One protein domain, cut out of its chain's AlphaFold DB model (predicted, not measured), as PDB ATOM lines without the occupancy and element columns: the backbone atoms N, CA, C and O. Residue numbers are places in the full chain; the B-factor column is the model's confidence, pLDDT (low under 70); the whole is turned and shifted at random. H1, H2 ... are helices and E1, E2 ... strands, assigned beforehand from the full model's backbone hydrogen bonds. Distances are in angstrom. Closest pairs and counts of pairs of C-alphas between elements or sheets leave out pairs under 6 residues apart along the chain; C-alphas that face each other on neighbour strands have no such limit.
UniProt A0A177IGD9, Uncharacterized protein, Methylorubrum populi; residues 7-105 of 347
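This is residues 7 to 105 of the 347 residues of an uncharacterized protein of Methylorubrum populi (UniProt A0A177IGD9). A strongly twisted sheet has helix H1 on one face; residues 7 to 35, without named elements, wind over the other. Along 99 printed residues, under half in named elements, come E1 H1 E2 E3 H2 E4; the mixed sheet's order is E2 E3 E1 E4. Mixed in class, it is compact, radius of gyration of the C-alphas 12.8 A, spanning 34 by 30 by 27 A.

Find E1, residues 36 to 43, then H1, residues 46 to 59, on the sheet at height 8.9 A, with every O i to N i+4 pair within hydrogen-bond range. E2, residues 64 to 67, and E3, residues 78 to 87, form a hairpin, N 65 and O 82 2.9 A apart. H2, residues 94 to 97, is apart from H1.

E1 runs 22.8 A from C-alpha 36, (100.951, 87.966, 188.071); E4, residues 100 to 103, ends at C-alpha 103, (116.159, 85.639, 171.825).

The printed part has no cut; pLDDT falls under 70 at residues 58 to 62, 73 to 75 and 105.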
ATOM      1  N   SER A   7     107.524 100.720 176.017       84.12
ATOM      2  CA  SER A   7     106.763 101.946 175.696       84.12
ATOM      3  C   SER A   7     105.500 101.669 174.861       84.12
ATOM      4  O   SER A   7     104.583 102.497 174.784       84.12
ATOM      5  N   ARG A   8     105.432 100.492 174.233       86.31
ATOM      6  CA  ARG A   8     104.332 100.037 173.376       86.31
ATOM      7  C   ARG A   8     103.354  99.126 174.098       86.31
ATOM      8  O   ARG A   8     102.348  98.768 173.501       86.31
ATOM      9  N   LEU A   9     103.600  98.791 175.363       90.12
ATOM     10  CA  LEU A   9     102.688  97.960 176.134       90.12
ATOM     11  C   LEU A   9     101.335  98.663 176.299       90.12
ATOM     12  O   LEU A   9     101.260  99.848 176.655       90.12
ATOM     13  N   ARG A  10     100.267  97.935 175.983       91.88
ATOM     14  CA  ARG A  10      98.881  98.386 176.043       91.88
ATOM     15  C   ARG A  10      98.048  97.420 176.876       91.88
ATOM     16  O   ARG A  10      98.240  96.211 176.797       91.88
ATOM     17  N   ARG A  11      97.090  97.946 177.637       93.00
ATOM     18  CA  ARG A  11      96.031  97.163 178.276       93.00
ATOM     19  C   ARG A  11      95.005  96.769 177.233       93.00
ATOM     20  O   ARG A  11      94.410  97.637 176.594       93.00
ATOM     21  N   ASN A  12      94.779  95.470 177.105       91.62
ATOM     22  CA  ASN A  12      93.809  94.914 176.180       91.62
ATOM     23  C   ASN A  12      93.090  93.736 176.840       91.62
ATOM     24  O   ASN A  12      93.591  92.613 176.861       91.62
ATOM     25  N   HIS A  13      91.889  94.000 177.347       85.19
ATOM     26  CA  HIS A  13      91.035  93.022 178.023       85.19
ATOM     27  C   HIS A  13      90.541  91.893 177.101       85.19
ATOM     28  O   HIS A  13      90.038  90.892 177.597       85.19
ATOM     29  N   MET A  14      90.705  92.030 175.780       85.81
ATOM     30  CA  MET A  14      90.370  90.991 174.800       85.81
ATOM     31  C   MET A  14      91.525  90.017 174.533       85.81
ATOM     32  O   MET A  14      91.330  89.004 173.865       85.81
ATOM     33  N   SER A  15      92.730  90.315 175.023       87.56
ATOM     34  CA  SER A  15      93.899  89.442 174.880       87.56
ATOM     35  C   SER A  15      93.993  88.437 176.031       87.56
ATOM     36  O   SER A  15      93.560  88.717 177.149       87.56
ATOM     37  N   ALA A  16      94.610  87.280 175.786       85.56
ATOM     38  CA  ALA A  16      94.714  86.212 176.784       85.56
ATOM     39  C   ALA A  16      95.562  86.603 178.010       85.56
ATOM     40  O   ALA A  16      95.371  86.063 179.095       85.56
ATOM     41  N   THR A  17      96.481  87.556 177.848       87.25
ATOM     42  CA  THR A  17      97.337  88.099 178.917       87.25
ATOM     43  C   THR A  17      96.785  89.388 179.536       87.25
ATOM     44  O   THR A  17      97.413  89.957 180.425       87.25
ATOM     45  N   GLY A  18      95.655  89.913 179.042       87.88
ATOM     46  CA  GLY A  18      95.154  91.248 179.398       87.88
ATOM     47  C   GLY A  18      96.003  92.410 178.853       87.88
ATOM     48  O   GLY A  18      95.721  93.578 179.142       87.88
ATOM     49  N   LEU A  19      97.033  92.110 178.055       92.06
ATOM     50  CA  LEU A  19      98.004  93.047 177.503       92.06
ATOM     51  C   LEU A  19      98.275  92.755 176.017       92.06
ATOM     52  O   LEU A  19      98.333  91.604 175.593       92.06
ATOM     53  N   SER A  20      98.511  93.803 175.231       90.44
ATOM     54  CA  SER A  20      98.918  93.730 173.818       90.44
ATOM     55  C   SER A  20     100.041  94.736 173.548       90.44
ATOM     56  O   SER A  20     100.243  95.686 174.307       90.44
ATOM     57  N   LEU A  21     100.811  94.516 172.480       89.06
ATOM     58  CA  LEU A  21     101.842  95.452 172.007       89.06
ATOM     59  C   LEU A  21     101.362  96.308 170.828       89.06
ATOM     60  O   LEU A  21     102.130  97.108 170.286       89.06
ATOM     61  N   VAL A  22     100.109  96.128 170.414       84.69
ATOM     62  CA  VAL A  22      99.553  96.725 169.202       84.69
ATOM     63  C   VAL A  22      98.257  97.480 169.492       84.69
ATOM     64  O   VAL A  22      98.107  98.604 169.017       84.69
ATOM     65  N   GLU A  23      97.324  96.901 170.249       83.69
ATOM     66  CA  GLU A  23      95.978  97.455 170.455       83.69
ATOM     67  C   GLU A  23      95.671  97.668 171.941       83.69
ATOM     68  O   GLU A  23      96.087  96.880 172.787       83.69
ATOM     69  N   GLY A  24      94.919  98.725 172.262       89.00
ATOM     70  CA  GLY A  24      94.469  99.031 173.623       89.00
ATOM     71  C   GLY A  24      95.046 100.322 174.212       89.00
ATOM     72  O   GLY A  24      95.640 101.144 173.513       89.00
ATOM     73  N   GLU A  25      94.860 100.509 175.518       92.50
ATOM     74  CA  GLU A  25      95.249 101.735 176.229       92.50
ATOM     75  C   GLU A  25      96.689 101.675 176.733       92.50
ATOM     76  O   GLU A  25      97.109 100.661 177.279       92.50
ATOM     77  N   ALA A  26      97.453 102.761 176.604       91.00
ATOM     78  CA  ALA A  26      98.844 102.795 177.048       91.00
ATOM     79  C   ALA A  26      99.009 102.502 178.548       91.00
ATOM     80  O   ALA A  26      98.308 103.062 179.390       91.00
ATOM     81  N   VAL A  27      99.958 101.614 178.860       90.19
ATOM     82  CA  VAL A  27     100.407 101.360 180.231       90.19
ATOM     83  C   VAL A  27     101.485 102.385 180.569       90.19
ATOM     84  O   VAL A  27     102.512 102.462 179.896       90.19
ATOM     85  N   HIS A  28     101.244 103.175 181.607       85.25
ATOM     86  CA  HIS A  28     102.143 104.231 182.070       85.25
ATOM     87  C   HIS A  28     102.764 103.922 183.431       85.25
ATOM     88  O   HIS A  28     103.850 104.422 183.717       85.25
ATOM     89  N   ASP A  29     102.105 103.094 184.243       85.12
ATOM     90  CA  ASP A  29     102.506 102.819 185.621       85.12
ATOM     91  C   ASP A  29     102.387 101.324 185.976       85.12
ATOM     92  O   ASP A  29     101.443 100.667 185.516       85.12
ATOM     93  N   PRO A  30     103.296 100.759 186.800       85.81
ATOM     94  CA  PRO A  30     103.224  99.361 187.220       85.81
ATOM     95  C   PRO A  30     101.918  98.967 187.912       85.81
ATOM     96  O   PRO A  30     101.513  97.813 187.795       85.81
ATOM     97  N   ALA A  31     101.212  99.884 188.584       86.44
ATOM     98  CA  ALA A  31      99.924  99.576 189.209       86.44
ATOM     99  C   ALA A  31      98.838  99.182 188.190       86.44
ATOM    100  O   ALA A  31      97.832  98.587 188.562       86.44
ATOM    101  N   GLN A  32      99.038  99.494 186.906       89.44
ATOM    102  CA  GLN A  32      98.114  99.163 185.821       89.44
ATOM    103  C   GLN A  32      98.355  97.771 185.214       89.44
ATOM    104  O   GLN A  32      97.576  97.347 184.357       89.44
ATOM    105  N   LEU A  33      99.432  97.087 185.612       88.31
ATOM    106  CA  LEU A  33      99.749  95.731 185.170       88.31
ATOM    107  C   LEU A  33      98.949  94.689 185.972       88.31
ATOM    108  O   LEU A  33      98.567  94.965 187.114       88.31
ATOM    109  N   PRO A  34      98.750  93.475 185.429       87.00
ATOM    110  CA  PRO A  34      98.224  92.347 186.194       87.00
ATOM    111  C   PRO A  34      99.062  92.035 187.446       87.00
ATOM    112  O   PRO A  34     100.228  92.423 187.539       87.00
ATOM    113  N   GLU A  35      98.462  91.341 188.418       86.88
ATOM    114  CA  GLU A  35      99.130  90.954 189.677       86.88
ATOM    115  C   GLU A  35     100.168  89.837 189.491       86.88
ATOM    116  O   GLU A  35     101.087  89.708 190.294       86.88
ATOM    117  N   HIS A  36     100.052  89.065 188.412       88.44
ATOM    118  CA  HIS A  36     100.951  87.966 188.071       88.44
ATOM    119  C   HIS A  36     102.099  88.412 187.154       88.44
ATOM    120  O   HIS A  36     102.026  89.449 186.489       88.44
ATOM    121  N   LEU A  37     103.159  87.604 187.094       90.62
ATOM    122  CA  LEU A  37     104.327  87.852 186.258       90.62
ATOM    123  C   LEU A  37     103.943  87.878 184.775       90.62
ATOM    124  O   LEU A  37     103.354  86.930 184.247       90.62
ATOM    125  N   VAL A  38     104.346  88.953 184.099       91.75
ATOM    126  CA  VAL A  38     104.259  89.096 182.645       91.75
ATOM    127  C   VAL A  38     105.658  89.286 182.082       91.75
ATOM    128  O   VAL A  38     106.392  90.159 182.542       91.75
ATOM    129  N   GLU A  39     106.003  88.517 181.056       93.00
ATOM    130  CA  GLU A  39     107.274  88.619 180.342       93.00
ATOM    131  C   GLU A  39     107.023  89.010 178.879       93.00
ATOM    132  O   GLU A  39     106.008  88.655 178.273       93.00
ATOM    133  N   ILE A  40     107.971  89.742 178.291       92.62
ATOM    134  CA  ILE A  40     107.980  90.043 176.858       92.62
ATOM    135  C   ILE A  40     109.164  89.335 176.215       92.62
ATOM    136  O   ILE A  40     110.315  89.715 176.425       92.62
ATOM    137  N   HIS A  41     108.890  88.337 175.385       92.31
ATOM    138  CA  HIS A  41     109.909  87.656 174.596       92.31
ATOM    139  C   HIS A  41     110.069  88.344 173.242       92.31
ATOM    140  O   HIS A  41     109.111  88.430 172.477       92.31
ATOM    141  N   VAL A  42     111.274  88.822 172.934       90.75
ATOM    142  CA  VAL A  42     111.595  89.539 171.693       90.75
ATOM    143  C   VAL A  42     112.488  88.668 170.816       90.75
ATOM    144  O   VAL A  42     113.569  88.259 171.237       90.75
ATOM    145  N   PHE A  43     112.051  88.423 169.586       87.94
ATOM    146  CA  PHE A  43     112.725  87.583 168.598       87.94
ATOM    147  C   PHE A  43     113.271  88.427 167.441       87.94
ATOM    148  O   PHE A  43     112.726  89.472 167.090       87.94
ATOM    149  N   GLU A  44     114.351  87.968 166.807       82.69
ATOM    150  CA  GLU A  44     114.904  88.653 165.630       82.69
ATOM    151  C   GLU A  44     114.010  88.530 164.381       82.69
ATOM    152  O   GLU A  44     113.947  89.470 163.581       82.69
ATOM    153  N   ASP A  45     113.287  87.414 164.232       81.44
ATOM    154  CA  ASP A  45     112.381  87.125 163.115       81.44
ATOM    155  C   ASP A  45     111.039  86.529 163.587       81.44
ATOM    156  O   ASP A  45     110.924  86.017 164.701       81.44
ATOM    157  N   ALA A  46     110.007  86.639 162.742       83.19
ATOM    158  CA  ALA A  46     108.639  86.244 163.084       83.19
ATOM    159  C   ALA A  46     108.435  84.720 163.150       83.19
ATOM    160  O   ALA A  46     107.636  84.250 163.953       83.19
ATOM    161  N   ASN A  47     109.195  83.939 162.372       82.06
ATOM    162  CA  ASN A  47     109.077  82.476 162.348       82.06
ATOM    163  C   ASN A  47     109.525  81.862 163.685       82.06
ATOM    164  O   ASN A  47     109.009  80.833 164.122       82.06
ATOM    165  N   ARG A  48     110.492  82.491 164.362       80.25
ATOM    166  CA  ARG A  48     110.924  82.091 165.708       80.25
ATOM    167  C   ARG A  48     109.892  82.418 166.779       80.25
ATOM    168  O   ARG A  48     109.684  81.596 167.666       80.25
ATOM    169  N   ALA A  49     109.251  83.583 166.686       86.44
ATOM    170  CA  ALA A  49     108.142  83.926 167.569       86.44
ATOM    171  C   ALA A  49     106.992  82.916 167.409       86.44
ATOM    172  O   ALA A  49     106.469  82.425 168.404       86.44
ATOM    173  N   GLU A  50     106.680  82.527 166.168       87.06
ATOM    174  CA  GLU A  50     105.699  81.482 165.852       87.06
ATOM    175  C   GLU A  50     106.088  80.122 166.448       87.06
ATOM    176  O   GLU A  50     105.301  79.514 167.168       87.06
ATOM    177  N   SER A  51     107.339  79.692 166.255       82.94
ATOM    178  CA  SER A  51     107.850  78.431 166.817       82.94
ATOM    179  C   SER A  51     107.803  78.412 168.352       82.94
ATOM    180  O   SER A  51     107.529  77.378 168.958       82.94
ATOM    181  N   PHE A  52     108.064  79.553 168.997       87.50
ATOM    182  CA  PHE A  52     107.948  79.700 170.448       87.50
ATOM    183  C   PHE A  52     106.489  79.596 170.911       87.50
ATOM    184  O   PHE A  52     106.210  78.884 171.873       87.50
ATOM    185  N   VAL A  53     105.552  80.237 170.203       87.81
ATOM    186  CA  VAL A  53     104.107  80.117 170.460       87.81
ATOM    187  C   VAL A  53     103.628  78.676 170.289       87.81
ATOM    188  O   VAL A  53     102.858  78.190 171.116       87.81
ATOM    189  N   ASP A  54     104.102  77.969 169.266       84.44
ATOM    190  CA  ASP A  54     103.792  76.552 169.081       84.44
ATOM    191  C   ASP A  54     104.343  75.702 170.225       84.44
ATOM    192  O   ASP A  54     103.619  74.878 170.780       84.44
ATOM    193  N   GLY A  55     105.577  75.959 170.663       80.81
ATOM    194  CA  GLY A  55     106.141  75.334 171.859       80.81
ATOM    195  C   GLY A  55     105.285  75.559 173.111       80.81
ATOM    196  O   GLY A  55     105.025  74.609 173.848       80.81
ATOM    197  N   LEU A  56     104.780  76.782 173.322       84.88
ATOM    198  CA  LEU A  56     103.867  77.096 174.427       84.88
ATOM    199  C   LEU A  56     102.556  76.304 174.340       84.88
ATOM    200  O   LEU A  56     102.099  75.800 175.362       84.88
ATOM    201  N   ARG A  57     101.991  76.119 173.137       78.69
ATOM    202  CA  ARG A  57     100.774  75.307 172.928       78.69
ATOM    203  C   ARG A  57     100.955  73.849 173.359       78.69
ATOM    204  O   ARG A  57     100.005  73.250 173.850       78.69
ATOM    205  N   TYR A  58     102.151  73.283 173.184       69.62
ATOM    206  CA  TYR A  58     102.460  71.909 173.604       69.62
ATOM    207  C   TYR A  58     102.893  71.804 175.071       69.62
ATOM    208  O   TYR A  58     102.663  70.775 175.703       69.62
ATOM    209  N   ALA A  59     103.526  72.848 175.612       62.06
ATOM    210  CA  ALA A  59     104.062  72.865 176.970       62.06
ATOM    211  C   ALA A  59     103.070  73.367 178.034       62.06
ATOM    212  O   ALA A  59     103.330  73.161 179.221       62.06
ATOM    213  N   SER A  60     101.961  74.026 177.662       56.31
ATOM    214  CA  SER A  60     101.046  74.640 178.633       56.31
ATOM    215  C   SER A  60     100.218  73.599 179.401       56.31
ATOM    216  O   SER A  60      99.043  73.358 179.121       56.31
ATOM    217  N   ALA A  61     100.822  73.009 180.428       54.50
ATOM    218  CA  ALA A  61     100.094  72.579 181.610       54.50
ATOM    219  C   ALA A  61      99.620  73.834 182.373       54.50
ATOM    220  O   ALA A  61     100.334  74.833 182.430       54.50
ATOM    221  N   ASN A  62      98.390  73.791 182.895       58.56
ATOM    222  CA  ASN A  62      97.663  74.868 183.588       58.56
ATOM    223  C   ASN A  62      98.557  75.925 184.273       58.56
ATOM    224  O   ASN A  62      99.204  75.621 185.272       58.56
ATOM    225  N   GLY A  63      98.541  77.172 183.783       70.81
ATOM    226  CA  GLY A  63      99.169  78.300 184.491       70.81
ATOM    227  C   GLY A  63      99.824  79.382 183.632       70.81
ATOM    228  O   GLY A  63     100.263  80.382 184.194       70.81
ATOM    229  N   ILE A  64      99.890  79.220 182.305       84.62
ATOM    230  CA  ILE A  64     100.492  80.211 181.399       84.62
ATOM    231  C   ILE A  64      99.475  80.641 180.339       84.62
ATOM    232  O   ILE A  64      98.894  79.790 179.669       84.62
ATOM    233  N   ALA A  65      99.288  81.949 180.165       87.56
ATOM    234  CA  ALA A  65      98.602  82.540 179.015       87.56
ATOM    235  C   ALA A  65      99.600  83.294 178.133       87.56
ATOM    236  O   ALA A  65     100.644  83.743 178.606       87.56
ATOM    237  N   TRP A  66      99.301  83.438 176.843       91.31
ATOM    238  CA  TRP A  66     100.180  84.142 175.913       91.31
ATOM    239  C   TRP A  66      99.403  84.912 174.851       91.31
ATOM    240  O   TRP A  66      98.337  84.490 174.404       91.31
ATOM    241  N   THR A  67      99.972  86.040 174.431       90.44
ATOM    242  CA  THR A  67      99.433  86.911 173.383       90.44
ATOM    243  C   THR A  67     100.517  87.156 172.338       90.44
ATOM    244  O   THR A  67     101.616  87.610 172.660       90.44
ATOM    245  N   TRP A  68     100.200  86.861 171.076       91.38
ATOM    246  CA  TRP A  68     101.055  87.113 169.915       91.38
ATOM    247  C   TRP A  68     100.198  87.565 168.731       91.38
ATOM    248  O   TRP A  68      99.128  87.007 168.490       91.38
ATOM    249  N   GLU A  69     100.662  88.578 168.002       85.44
ATOM    250  CA  GLU A  69      99.899  89.247 166.941       85.44
ATOM    251  C   GLU A  69     100.619  89.063 165.590       85.44
ATOM    252  O   GLU A  69     101.444  89.905 165.202       85.44
ATOM    253  N   PRO A  70     100.353  87.954 164.868       79.88
ATOM    254  CA  PRO A  70     101.048  87.636 163.624       79.88
ATOM    255  C   PRO A  70     100.785  88.685 162.534       79.88
ATOM    256  O   PRO A  70      99.721  89.299 162.460       79.88
ATOM    257  N   GLY A  71     101.776  88.903 161.664       71.12
ATOM    258  CA  GLY A  71     101.670  89.798 160.503       71.12
ATOM    259  C   GLY A  71     101.796  91.304 160.779       71.12
ATOM    260  O   GLY A  71     101.972  92.064 159.831       71.12
ATOM    261  N   ARG A  72     101.780  91.762 162.038       71.62
ATOM    262  CA  ARG A  72     102.031  93.179 162.375       71.62
ATOM    263  C   ARG A  72     103.520  93.416 162.613       71.62
ATOM    264  O   ARG A  72     104.115  92.684 163.389       71.62
ATOM    265  N   GLU A  73     104.112  94.435 161.983       66.38
ATOM    266  CA  GLU A  73     105.578  94.619 161.854       66.38
ATOM    267  C   GLU A  73     106.397  94.444 163.144       66.38
ATOM    268  O   GLU A  73     107.540  93.995 163.087       66.38
ATOM    269  N   ILE A  74     105.831  94.823 164.292       63.16
ATOM    270  CA  ILE A  74     106.519  94.802 165.592       63.16
ATOM    271  C   ILE A  74     105.931  93.733 166.527       63.16
ATOM    272  O   ILE A  74     106.676  93.114 167.287       63.16
ATOM    273  N   GLY A  75     104.624  93.457 166.432       62.84
ATOM    274  CA  GLY A  75     103.943  92.409 167.205       62.84
ATOM    275  C   GLY A  75     104.273  90.991 166.732       62.84
ATOM    276  O   GLY A  75     104.335  90.069 167.538       62.84
ATOM    277  N   ASN A  76     104.605  90.810 165.453       77.12
ATOM    278  CA  ASN A  76     104.933  89.500 164.892       77.12
ATOM    279  C   ASN A  76     106.282  88.942 165.382       77.12
ATOM    280  O   ASN A  76     106.542  87.760 165.192       77.12
ATOM    281  N   ARG A  77     107.113  89.759 166.040       85.81
ATOM    282  CA  ARG A  77     108.409  89.378 166.631       85.81
ATOM    283  C   ARG A  77     108.419  89.399 168.156       85.81
ATOM    284  O   ARG A  77     109.461  89.132 168.746       85.81
ATOM    285  N   CYS A  78     107.302  89.734 168.800       90.06
ATOM    286  CA  CYS A  78     107.227  89.838 170.254       90.06
ATOM    287  C   CYS A  78     106.081  88.980 170.789       90.06
ATOM    288  O   CYS A  78     104.947  89.140 170.354       90.06
ATOM    289  N   VAL A  79     106.358  88.109 171.754       92.31
ATOM    290  CA  VAL A  79     105.345  87.270 172.408       92.31
ATOM    291  C   VAL A  79     105.229  87.704 173.863       92.31
ATOM    292  O   VAL A  79     106.229  87.717 174.580       92.31
ATOM    293  N   LEU A  80     104.022  88.064 174.291       92.94
ATOM    294  CA  LEU A  80     103.711  88.319 175.695       92.94
ATOM    295  C   LEU A  80     103.332  87.000 176.360       92.94
ATOM    296  O   LEU A  80     102.476  86.285 175.837       92.94
ATOM    297  N   THR A  81     103.912  86.699 177.513       92.88
ATOM    298  CA  THR A  81     103.547  85.546 178.344       92.88
ATOM    299  C   THR A  81     103.130  86.031 179.725       92.88
ATOM    300  O   THR A  81     103.725  86.951 180.274       92.88
ATOM    301  N   ALA A  82     102.082  85.434 180.280       90.31
ATOM    302  CA  ALA A  82     101.584  85.689 181.623       90.31
ATOM    303  C   ALA A  82     101.610  84.379 182.406       90.31
ATOM    304  O   ALA A  82     101.028  83.389 181.958       90.31
ATOM    305  N   ARG A  83     102.281  84.361 183.559       88.50
ATOM    306  CA  ARG A  83     102.425  83.172 184.407       88.50
ATOM    307  C   ARG A  83     101.613  83.348 185.678       88.50
ATOM    308  O   ARG A  83     102.053  83.996 186.616       88.50
ATOM    309  N   PHE A  84     100.427  82.754 185.724       85.19
ATOM    310  CA  PHE A  84      99.454  82.973 186.798       85.19
ATOM    311  C   PHE A  84      99.885  82.442 188.173       85.19
ATOM    312  O   PHE A  84      99.290  82.824 189.173       85.19
ATOM    313  N   ALA A  85     100.879  81.555 188.226       84.00
ATOM    314  CA  ALA A  85     101.413  80.999 189.472       84.00
ATOM    315  C   ALA A  85     102.581  81.811 190.062       84.00
ATOM    316  O   ALA A  85     103.053  81.488 191.148       84.00
ATOM    317  N   GLU A  86     103.072  82.820 189.339       86.06
ATOM    318  CA  GLU A  86     104.201  83.650 189.749       86.06
ATOM    319  C   GLU A  86     103.714  85.086 189.968       86.06
ATOM    320  O   GLU A  86     103.036  85.654 189.111       86.06
ATOM    321  N   ASP A  87     104.058  85.681 191.110       86.12
ATOM    322  CA  ASP A  87     103.697  87.066 191.412       86.12
ATOM    323  C   ASP A  87     104.516  88.046 190.568       86.12
ATOM    324  O   ASP A  87     105.686  87.812 190.240       86.12
ATOM    325  N   ARG A  88     103.916  89.193 190.241       88.69
ATOM    326  CA  ARG A  88     104.631  90.275 189.570       88.69
ATOM    327  C   ARG A  88     105.790  90.778 190.449       88.69
ATOM    328  O   ARG A  88     105.574  91.059 191.630       88.69
ATOM    329  N   PRO A  89     106.992  91.008 189.884       87.12
ATOM    330  CA  PRO A  89     108.103  91.614 190.609       87.12
ATOM    331  C   PRO A  89     107.714  92.954 191.255       87.12
ATOM    332  O   PRO A  89     107.091  93.813 190.623       87.12
ATOM    333  N   SER A  90     108.105  93.156 192.518       74.31
ATOM    334  CA  SER A  90     107.863  94.399 193.261       74.31
ATOM    335  C   SER A  90     108.842  95.496 192.820       74.31
ATOM    336  O   SER A  90     109.828  95.783 193.500       74.31
ATOM    337  N   GLY A  91     108.597  96.064 191.641       75.00
ATOM    338  CA  GLY A  91     109.397  97.126 191.032       75.00
ATOM    339  C   GLY A  91     108.746  98.509 191.124       75.00
ATOM    340  O   GLY A  91     107.522  98.625 191.097       75.00
ATOM    341  N   ALA A  92     109.563  99.567 191.203       74.50
ATOM    342  CA  ALA A  92     109.081 100.955 191.188       74.50
ATOM    343  C   ALA A  92     108.798 101.468 189.763       74.50
ATOM    344  O   ALA A  92     108.089 102.459 189.596       74.50
ATOM    345  N   THR A  93     109.345 100.810 188.735       86.88
ATOM    346  CA  THR A  93     109.161 101.179 187.324       86.88
ATOM    347  C   THR A  93     108.641 100.009 186.488       86.88
ATOM    348  O   THR A  93     108.749  98.847 186.875       86.88
ATOM    349  N   LEU A  94     108.095 100.299 185.300       84.69
ATOM    350  CA  LEU A  94     107.624  99.258 184.371       84.69
ATOM    351  C   LEU A  94     108.746  98.321 183.910       84.69
ATOM    352  O   LEU A  94     108.498  97.142 183.687       84.69
ATOM    353  N   ALA A  95     109.971  98.837 183.786       84.50
ATOM    354  CA  ALA A  95     111.129  98.037 183.402       84.50
ATOM    355  C   ALA A  95     111.534  97.032 184.491       84.50
ATOM    356  O   ALA A  95     112.054  95.970 184.165       84.50
ATOM    357  N   ASP A  96     111.259  97.351 185.757       82.94
ATOM    358  CA  ASP A  96     111.501  96.448 186.886       82.94
ATOM    359  C   ASP A  96     110.387  95.395 187.017       82.94
ATOM    360  O   ASP A  96     110.629  94.284 187.481       82.94
ATOM    361  N   ALA A  97     109.160  95.749 186.616       85.12
ATOM    362  CA  ALA A  97     107.969  94.914 186.772       85.12
ATOM    363  C   ALA A  97     107.721  93.941 185.605       85.12
ATOM    364  O   ALA A  97     106.995  92.964 185.782       85.12
ATOM    365  N   VAL A  98     108.287  94.203 184.419       89.31
ATOM    366  CA  VAL A  98     108.061  93.407 183.200       89.31
ATOM    367  C   VAL A  98     109.400  93.019 182.566       89.31
ATOM    368  O   VAL A  98     109.999  93.823 181.841       89.31
ATOM    369  N   PRO A  99     109.881  91.784 182.790       89.56
ATOM    370  CA  PRO A  99     111.093  91.294 182.148       89.56
ATOM    371  C   PRO A  99     110.968  91.278 180.620       89.56
ATOM    372  O   PRO A  99     110.022  90.721 180.060       89.56
ATOM    373  N   VAL A 100     111.957  91.854 179.930       89.88
ATOM    374  CA  VAL A 100     112.082  91.773 178.467       89.88
ATOM    375  C   VAL A 100     113.229  90.835 178.113       89.88
ATOM    376  O   VAL A 100     114.397  91.142 178.358       89.88
ATOM    377  N   ILE A 101     112.897  89.692 177.519       90.25
ATOM    378  CA  ILE A 101     113.819  88.591 177.238       90.25
ATOM    379  C   ILE A 101     114.119  88.569 175.739       90.25
ATOM    380  O   ILE A 101     113.234  88.323 174.920       90.25
ATOM    381  N   GLY A 102     115.372  88.834 175.368       86.38
ATOM    382  CA  GLY A 102     115.825  88.797 173.977       86.38
ATOM    383  C   GLY A 102     116.289  87.404 173.555       86.38
ATOM    384  O   GLY A 102     117.160  86.822 174.199       86.38
ATOM    385  N   HIS A 103     115.762  86.906 172.439       84.44
ATOM    386  CA  HIS A 103     116.159  85.639 171.825       84.44
ATOM    387  C   HIS A 103     116.999  85.906 170.576       84.44
ATOM    388  O   HIS A 103     116.468  86.237 169.513       84.44
ATOM    389  N   ALA A 104     118.319  85.777 170.717       71.62
ATOM    390  CA  ALA A 104     119.266  85.996 169.628       71.62
ATOM    391  C   ALA A 104     119.184  84.899 168.555       71.62
ATOM    392  O   ALA A 104     118.784  83.753 168.811       71.62
ATOM    393  N   ARG A 105     119.607  85.234 167.335       62.97
ATOM    394  CA  ARG A 105     119.753  84.259 166.257       62.97
ATOM    395  C   ARG A 105     120.793  83.201 166.620       62.97
ATOM    396  O   ARG A 105     121.974  83.479 166.784       62.97
TER     397      ARG A 105